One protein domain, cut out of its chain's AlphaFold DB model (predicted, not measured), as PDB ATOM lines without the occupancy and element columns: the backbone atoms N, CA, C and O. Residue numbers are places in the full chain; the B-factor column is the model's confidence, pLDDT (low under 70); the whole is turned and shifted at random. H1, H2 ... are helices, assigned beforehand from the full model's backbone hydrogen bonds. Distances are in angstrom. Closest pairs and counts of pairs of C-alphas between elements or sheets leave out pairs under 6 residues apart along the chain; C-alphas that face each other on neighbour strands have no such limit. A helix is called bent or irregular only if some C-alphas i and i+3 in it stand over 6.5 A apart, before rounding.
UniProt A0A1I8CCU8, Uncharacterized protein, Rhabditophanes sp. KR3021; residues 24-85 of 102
ATOM      1  N   PHE A  24       2.963  24.887 -58.845       84.00
ATOM      2  CA  PHE A  24       1.702  25.466 -58.376       84.00
ATOM      3  C   PHE A  24       1.913  26.718 -57.511       84.00
ATOM      4  O   PHE A  24       1.204  27.701 -57.711       84.00
ATOM      5  N   ILE A  25       2.926  26.729 -56.634       85.06
ATOM      6  CA  ILE A  25       3.246  27.873 -55.762       85.06
ATOM      7  C   ILE A  25       3.642  29.070 -56.620       85.06
ATOM      8  O   ILE A  25       3.097  30.159 -56.464       85.06
ATOM      9  N   ARG A  26       4.527  28.858 -57.599       79.75
ATOM     10  CA  ARG A  26       4.957  29.928 -58.508       79.75
ATOM     11  C   ARG A  26       3.780  30.524 -59.286       79.75
ATOM     12  O   ARG A  26       3.653  31.742 -59.365       79.75
ATOM     13  N   ARG A  27       2.894  29.682 -59.832       84.50
ATOM     14  CA  ARG A  27       1.688  30.144 -60.547       84.50
ATOM     15  C   ARG A  27       0.729  30.903 -59.631       84.50
ATOM     16  O   ARG A  27       0.176  31.914 -60.052       84.50
ATOM     17  N   PHE A  28       0.553  30.435 -58.398       86.62
ATOM     18  CA  PHE A  28      -0.284  31.092 -57.398       86.62
ATOM     19  C   PHE A  28       0.257  32.479 -57.031       86.62
ATOM     20  O   PHE A  28      -0.500  33.443 -57.064       86.62
ATOM     21  N   LEU A  29       1.563  32.604 -56.785       84.88
ATOM     22  CA  LEU A  29       2.201  33.876 -56.433       84.88
ATOM     23  C   LEU A  29       2.194  34.892 -57.583       84.88
ATOM     24  O   LEU A  29       1.967  36.073 -57.348       84.88
ATOM     25  N   ILE A  30       2.382  34.443 -58.830       84.12
ATOM     26  CA  ILE A  30       2.272  35.321 -60.010       84.12
ATOM     27  C   ILE A  30       0.829  35.816 -60.186       84.12
ATOM     28  O   ILE A  30       0.609  36.978 -60.515       84.12
ATOM     29  N   ARG A  31      -0.162  34.943 -59.967       88.50
ATOM     30  CA  ARG A  31      -1.584  35.299 -60.079       88.50
ATOM     31  C   ARG A  31      -2.065  36.171 -58.915       88.50
ATOM     32  O   ARG A  31      -2.926  37.022 -59.115       88.50
ATOM     33  N   HIS A  32      -1.512  35.970 -57.723       87.88
ATOM     34  CA  HIS A  32      -1.886  36.667 -56.497       87.88
ATOM     35  C   HIS A  32      -0.644  37.272 -55.823       87.88
ATOM     36  O   HIS A  32      -0.166  36.747 -54.816       87.88
ATOM     37  N   PRO A  33      -0.141  38.418 -56.319       86.56
ATOM     38  CA  PRO A  33       1.077  39.035 -55.785       86.56
ATOM     39  C   PRO A  33       0.932  39.507 -54.330       86.56
ATOM     40  O   PRO A  33       1.922  39.631 -53.620       86.56
ATOM     41  N   LYS A  34      -0.303  39.735 -53.859       90.06
ATOM     42  CA  LYS A  34      -0.603  40.104 -52.464       90.06
ATOM     43  C   LYS A  34      -0.712  38.903 -51.518       90.06
ATOM     44  O   LYS A  34      -0.796  39.096 -50.309       90.06
ATOM     45  N   ALA A  35      -0.725  37.671 -52.032       89.38
ATOM     46  CA  ALA A  35      -0.924  36.487 -51.202       89.38
ATOM     47  C   ALA A  35       0.129  36.318 -50.091       89.38
ATOM     48  O   ALA A  35      -0.282  36.026 -48.971       89.38
ATOM     49  N   PRO A  36       1.441  36.562 -50.316       90.44
ATOM     50  CA  PRO A  36       2.429  36.495 -49.241       90.44
ATOM     51  C   PRO A  36       2.092  37.417 -48.072       90.44
ATOM     52  O   PRO A  36       2.188  36.993 -46.930       90.44
ATOM     53  N   LEU A  37       1.635  38.641 -48.356       92.81
ATOM     54  CA  LEU A  37       1.277  39.621 -47.333       92.81
ATOM     55  C   LEU A  37       0.084  39.148 -46.498       92.81
ATOM     56  O   LEU A  37       0.105  39.257 -45.278       92.81
ATOM     57  N   HIS A  38      -0.944  38.583 -47.132       93.31
ATOM     58  CA  HIS A  38      -2.090  38.039 -46.398       93.31
ATOM     59  C   HIS A  38      -1.722  36.797 -45.582       93.31
ATOM     60  O   HIS A  38      -2.207  36.644 -44.464       93.31
ATOM     61  N   ILE A  39      -0.851  35.933 -46.111       93.44
ATOM     62  CA  ILE A  39      -0.371  34.744 -45.398       93.44
ATOM     63  C   ILE A  39       0.440  35.155 -44.168       93.44
ATOM     64  O   ILE A  39       0.185  34.644 -43.080       93.44
ATOM     65  N   THR A  40       1.384  36.089 -44.310       94.38
ATOM     66  CA  THR A  40       2.198  36.551 -43.178       94.38
ATOM     67  C   THR A  40       1.354  37.292 -42.153       94.38
ATOM     68  O   THR A  40       1.493  37.031 -40.962       94.38
ATOM     69  N   LEU A  41       0.434  38.153 -42.593       95.94
ATOM     70  CA  LEU A  41      -0.489  38.848 -41.699       95.94
ATOM     71  C   LEU A  41      -1.396  37.865 -40.946       95.94
ATOM     72  O   LEU A  41      -1.577  38.006 -39.741       95.94
ATOM     73  N   GLY A  42      -1.923  36.849 -41.631       94.50
ATOM     74  CA  GLY A  42      -2.721  35.794 -41.011       94.50
ATOM     75  C   GLY A  42      -1.914  34.985 -39.997       94.50
ATOM     76  O   GLY A  42      -2.372  34.779 -38.878       94.50
ATOM     77  N   ALA A  43      -0.688  34.588 -40.345       95.50
ATOM     78  CA  ALA A  43       0.200  33.862 -39.441       95.50
ATOM     79  C   ALA A  43       0.554  34.687 -38.191       95.50
ATOM     80  O   ALA A  43       0.486  34.176 -37.074       95.50
ATOM     81  N   LEU A  44       0.872  35.973 -38.365       93.06
ATOM     82  CA  LEU A  44       1.127  36.902 -37.262       93.06
ATOM     83  C   LEU A  44      -0.119  37.104 -36.393       93.06
ATOM     84  O   LEU A  44      -0.022  37.056 -35.169       93.06
ATOM     85  N   GLY A  45      -1.291  37.258 -37.011       94.81
ATOM     86  CA  GLY A  45      -2.565  37.380 -36.304       94.81
ATOM     87  C   GLY A  45      -2.885  36.142 -35.465       94.81
ATOM     88  O   GLY A  45      -3.203  36.264 -34.285       94.81
ATOM     89  N   ILE A  46      -2.725  34.942 -36.031       94.19
ATOM     90  CA  ILE A  46      -2.915  33.679 -35.301       94.19
ATOM     91  C   ILE A  46      -1.919  33.569 -34.143       94.19
ATOM     92  O   ILE A  46      -2.311  33.196 -33.039       94.19
ATOM     93  N   SER A  47      -0.653  33.929 -34.364       91.38
ATOM     94  CA  SER A  47       0.372  33.928 -33.314       91.38
ATOM     95  C   SER A  47       0.002  34.858 -32.152       91.38
ATOM     96  O   SER A  47       0.164  34.492 -30.989       91.38
ATOM     97  N   PHE A  48      -0.576  36.024 -32.450       91.56
ATOM     98  CA  PHE A  48      -1.034  36.976 -31.439       91.56
ATOM     99  C   PHE A  48      -2.273  36.491 -30.668       91.56
ATOM    100  O   PHE A  48      -2.368  36.688 -29.457       91.56
ATOM    101  N   VAL A  49      -3.219  35.834 -31.346       94.31
ATOM    102  CA  VAL A  49      -4.479  35.363 -30.741       94.31
ATOM    103  C   VAL A  49      -4.310  34.037 -29.986       94.31
ATOM    104  O   VAL A  49      -5.020  33.787 -29.014       94.31
ATOM    105  N   SER A  50      -3.356  33.192 -30.384       92.06
ATOM    106  CA  SER A  50      -3.140  31.857 -29.808       92.06
ATOM    107  C   SER A  50      -3.001  31.843 -28.271       92.06
ATOM    108  O   SER A  50      -3.712  31.068 -27.622       92.06
ATOM    109  N   PRO A  51      -2.203  32.730 -27.636       88.81
ATOM    110  CA  PRO A  51      -2.138  32.810 -26.181       88.81
ATOM    111  C   PRO A  51      -3.496  33.113 -25.546       88.81
ATOM    112  O   PRO A  51      -3.862  32.456 -24.577       88.81
ATOM    113  N   LEU A  52      -4.272  34.053 -26.094       91.19
ATOM    114  CA  LEU A  52      -5.591  34.410 -25.554       91.19
ATOM    115  C   LEU A  52      -6.545  33.214 -25.567       91.19
ATOM    116  O   LEU A  52      -7.259  32.978 -24.590       91.19
ATOM    117  N   PHE A  53      -6.521  32.425 -26.641       92.94
ATOM    118  CA  PHE A  53      -7.313  31.202 -26.734       92.94
ATOM    119  C   PHE A  53      -6.900  30.172 -25.672       92.94
ATOM    120  O   PHE A  53      -7.739  29.572 -25.004       92.94
ATOM    121  N   TYR A  54      -5.597  30.007 -25.444       90.94
ATOM    122  CA  TYR A  54      -5.096  29.122 -24.393       90.94
ATOM    123  C   TYR A  54      -5.466  29.606 -22.978       90.94
ATOM    124  O   TYR A  54      -5.884  28.810 -22.135       90.94
ATOM    125  N   TRP A  55      -5.357  30.910 -22.712       89.81
ATOM    126  CA  TRP A  55      -5.731  31.516 -21.430       89.81
ATOM    127  C   TRP A  55      -7.226  31.377 -21.143       89.81
ATOM    128  O   TRP A  55      -7.603  30.996 -20.036       89.81
ATOM    129  N   THR A  56      -8.075  31.631 -22.140       91.56
ATOM    130  CA  THR A  56      -9.528  31.440 -22.014       91.56
ATOM    131  C   THR A  56      -9.873  29.973 -21.788       91.56
ATOM    132  O   THR A  56     -10.641  29.672 -20.879       91.56
ATOM    133  N   TYR A  57      -9.246  29.043 -22.513       93.25
ATOM    134  CA  TYR A  57      -9.411  27.611 -22.252       93.25
ATOM    135  C   TYR A  57      -9.056  27.240 -20.803       93.25
ATOM    136  O   TYR A  57      -9.815  26.530 -20.143       93.25
ATOM    137  N   LYS A  58      -7.935  27.746 -20.272       90.38
ATOM    138  CA  LYS A  58      -7.535  27.506 -18.875       90.38
ATOM    139  C   LYS A  58      -8.520  28.098 -17.874       90.38
ATOM    140  O   LYS A  58      -8.822  27.437 -16.890       90.38
ATOM    141  N   TYR A  59      -9.049  29.284 -18.148       91.00
ATOM    142  CA  TYR A  59     -10.059  29.914 -17.303       91.00
ATOM    143  C   TYR A  59     -11.339  29.073 -17.205       91.00
ATOM    144  O   TYR A  59     -11.874  28.896 -16.117       91.00
ATOM    145  N   TYR A  60     -11.802  28.504 -18.322       93.06
ATOM    146  CA  TYR A  60     -13.008  27.670 -18.329       93.06
ATOM    147  C   TYR A  60     -12.799  26.253 -17.782       93.06
ATOM    148  O   TYR A  60     -13.758  25.633 -17.333       93.06
ATOM    149  N   THR A  61     -11.578  25.715 -17.847       93.56
ATOM    150  CA  THR A  61     -11.305  24.317 -17.461       93.56
ATOM    151  C   THR A  61     -10.778  24.149 -16.038       93.56
ATOM    152  O   THR A  61     -10.734  23.025 -15.543       93.56
ATOM    153  N   MET A  62     -10.373  25.232 -15.371       90.94
ATOM    154  CA  MET A  62      -9.728  25.203 -14.060       90.94
ATOM    155  C   MET A  62     -10.607  25.867 -12.984       90.94
ATOM    156  O   MET A  62     -11.288  26.850 -13.276       90.94
ATOM    157  N   PRO A  63     -10.586  25.386 -11.725       92.75
ATOM    158  CA  PRO A  63     -11.205  26.095 -10.607       92.75
ATOM    159  C   PRO A  63     -10.607  27.497 -10.428       92.75
ATOM    160  O   PRO A  63      -9.405  27.692 -10.604       92.75
ATOM    161  N   LEU A  64     -11.425  28.468 -10.005       90.69
ATOM    162  CA  LEU A  64     -11.020  29.879  -9.907       90.69
ATOM    163  C   LEU A  64      -9.737  30.089  -9.083       90.69
ATOM    164  O   LEU A  64      -8.850  30.820  -9.511       90.69
ATOM    165  N   ARG A  65      -9.608  29.404  -7.940       91.38
ATOM    166  CA  ARG A  65      -8.425  29.498  -7.066       91.38
ATOM    167  C   ARG A  65      -7.142  29.027  -7.748       91.38
ATOM    168  O   ARG A  65      -6.095  29.652  -7.605       91.38
ATOM    169  N   ASP A  66      -7.230  27.934  -8.494       90.75
ATOM    170  CA  ASP A  66      -6.083  27.380  -9.207       90.75
ATOM    171  C   ASP A  66      -5.713  28.271 -10.397       90.75
ATOM    172  O   ASP A  66      -4.532  28.442 -10.696       90.75
ATOM    173  N   PHE A  67      -6.707  28.903 -11.031       92.56
ATOM    174  CA  PHE A  67      -6.475  29.876 -12.093       92.56
ATOM    175  C   PHE A  67      -5.806  31.157 -11.578       92.56
ATOM    176  O   PHE A  67      -4.886  31.658 -12.223       92.56
ATOM    177  N   GLU A  68      -6.225  31.678 -10.422       92.81
ATOM    178  CA  GLU A  68      -5.584  32.832  -9.777       92.81
ATOM    179  C   GLU A  68      -4.113  32.544  -9.479       92.81
ATOM    180  O   GLU A  68      -3.242  33.311  -9.892       92.81
ATOM    181  N   LYS A  69      -3.827  31.384  -8.876       94.00
ATOM    182  CA  LYS A  69      -2.451  30.948  -8.626       94.00
ATOM    183  C   LYS A  69      -1.660  30.789  -9.927       94.00
ATOM    184  O   LYS A  69      -0.558  31.315 -10.045       94.00
ATOM    185  N   TYR A  70      -2.239  30.125 -10.928       91.31
ATOM    186  CA  TYR A  70      -1.619  29.954 -12.241       91.31
ATOM    187  C   TYR A  70      -1.272  31.297 -12.895       91.31
ATOM    188  O   TYR A  70      -0.188  31.460 -13.457       91.31
ATOM    189  N   ARG A  71      -2.181  32.272 -12.826       92.31
ATOM    190  CA  ARG A  71      -1.962  33.616 -13.363       92.31
ATOM    191  C   ARG A  71      -0.789  34.297 -12.665       92.31
ATOM    192  O   ARG A  71       0.064  34.871 -13.343       92.31
ATOM    193  N   ASP A  72      -0.749  34.234 -11.342       94.75
ATOM    194  CA  ASP A  72       0.274  34.906 -10.545       94.75
ATOM    195  C   ASP A  72       1.659  34.273 -10.779       94.75
ATOM    196  O   ASP A  72       2.624  34.999 -11.039       94.75
ATOM    197  N   ASP A  73       1.738  32.939 -10.842       92.81
ATOM    198  CA  ASP A  73       2.964  32.202 -11.175       92.81
ATOM    199  C   ASP A  73       3.489  32.585 -12.572       92.81
ATOM    200  O   ASP A  73       4.682  32.851 -12.762       92.81
ATOM    201  N   ARG A  74       2.597  32.680 -13.568       90.31
ATOM    202  CA  ARG A  74       2.971  33.072 -14.938       90.31
ATOM    203  C   ARG A  74       3.420  34.525 -15.027       90.31
ATOM    204  O   ARG A  74       4.367  34.813 -15.757       90.31
ATOM    205  N   ASN A  75       2.793  35.434 -14.286       91.06
ATOM    206  CA  ASN A  75       3.218  36.833 -14.229       91.06
ATOM    207  C   ASN A  75       4.600  36.977 -13.575       91.06
ATOM    208  O   ASN A  75       5.446  37.716 -14.087       91.06
ATOM    209  N   ALA A  76       4.858  36.240 -12.490       91.25
ATOM    210  CA  ALA A  76       6.166  36.210 -11.838       91.25
ATOM    211  C   ALA A  76       7.256  35.666 -12.777       91.25
ATOM    212  O   ALA A  76       8.353  36.226 -12.861       91.25
ATOM    213  N   GLU A  77       6.939  34.616 -13.537       88.12
ATOM    214  CA  GLU A  77       7.830  34.067 -14.553       88.12
ATOM    215  C   GLU A  77       8.134  35.097 -15.652       88.12
ATOM    216  O   GLU A  77       9.301  35.339 -15.956       88.12
ATOM    217  N   VAL A  78       7.120  35.764 -16.213       87.19
ATOM    218  CA  VAL A  78       7.314  36.808 -17.239       87.19
ATOM    219  C   VAL A  78       8.199  37.941 -16.720       87.19
ATOM    220  O   VAL A  78       9.127  38.351 -17.416       87.19
ATOM    221  N   LEU A  79       7.972  38.401 -15.487       87.88
ATOM    222  CA  LEU A  79       8.801  39.426 -14.852       87.88
ATOM    223  C   LEU A  79      10.257  38.976 -14.688       87.88
ATOM    224  O   LEU A  79      11.168  39.758 -14.966       87.88
ATOM    225  N   ARG A  80      10.497  37.719 -14.285       85.44
ATOM    226  CA  ARG A  80      11.854  37.147 -14.238       85.44
ATOM    227  C   ARG A  80      12.513  37.176 -15.613       85.44
ATOM    228  O   ARG A  80      13.627  37.680 -15.736       85.44
ATOM    229  N   ARG A  81      11.814  36.693 -16.642       83.25
ATOM    230  CA  ARG A  81      12.339  36.653 -18.016       83.25
ATOM    231  C   ARG A  81      12.663  38.052 -18.543       83.25
ATOM    232  O   ARG A  81      13.695  38.237 -19.175       83.25
ATOM    233  N   GLN A  82      11.822  39.046 -18.246       84.56
ATOM    234  CA  GLN A  82      12.051  40.444 -18.629       84.56
ATOM    235  C   GLN A  82      13.236  41.078 -17.892       84.56
ATOM    236  O   GLN A  82      14.000  41.816 -18.507       84.56
ATOM    237  N   ARG A  83      13.401  40.803 -16.589       83.56
ATOM    238  CA  ARG A  83      14.499  41.362 -15.783       83.56
ATOM    239  C   ARG A  83      15.857  40.765 -16.121       83.56
ATOM    240  O   ARG A  83      16.829  41.504 -16.211       83.56
ATOM    241  N   PHE A  84      15.922  39.446 -16.250       80.88
ATOM    242  CA  PHE A  84      17.191  38.722 -16.357       80.88
ATOM    243  C   PHE A  84      17.508  38.280 -17.788       80.88
ATOM    244  O   PHE A  84      18.606  37.804 -18.064       80.88
ATOM    245  N   GLY A  85      16.568  38.458 -18.722       73.62
ATOM    246  CA  GLY A  85      16.731  38.003 -20.100       73.62
ATOM    247  C   GLY A  85      16.790  36.481 -20.205       73.62
ATOM    248  O   GLY A  85      17.444  35.956 -21.099       73.62
TER     249      GLY A  85
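What this domain is: This is residues 24 to 85 of the 102 residues of an uncharacterized protein of Rhabditophanes sp. KR3021 (UniProt A0A1I8CCU8). A long bent helix, H2, has the short H1 turned across its first end, and at its other end H3 folds back to make a narrow V with the arm H2b. The printed part has 62 residues with three named helices, H1, H2, H3 in order, and no named strand: all helix. It is extended, with a radius of gyration of the C-alphas of 19.0 A, and flat, 54 by 32 by 14 A.

How they stand to each other: H1, residues 24 to 31, is close to but not clearly touching H2a, residues 35 to 48; their closest C-alphas, of Leu 29 and Ala 35, are 6.6 A apart. They are only just about perpendicular, at 73 degrees. H2, residues 35 to 61, was assigned as one helix by its hydrogen bonds but is bent, with C-alphas 48 and 51 6.8 A apart; H2a and H2b, residues 51 to 61, stand at a steep tilt of 40 degrees. H3, residues 64 to 84, is close to but not clearly touching H2b, at a shallow tilt of 28 degrees, opposite ways; the closest C-alphas, of Tyr 59 and Phe 67, are 6.3 A apart. Every O i to N i+4 pair is within hydrogen-bond range in H1, H2a, H2b and H3.

Where its parts are: H1 begins at C-alpha 24 (1.702, 25.466, -58.376). H2a measures 19.8 A, H2b 15.2 A and H3 30.3 A, ending at C-alpha 84 (17.191, 38.722, -16.357).

The domain as a whole: The farthest C-alphas, of Arg 27 and Arg 65, are 54.4 A apart. The printed part has no cut, both links are tight, and no printed residue is under 70 in pLDDT.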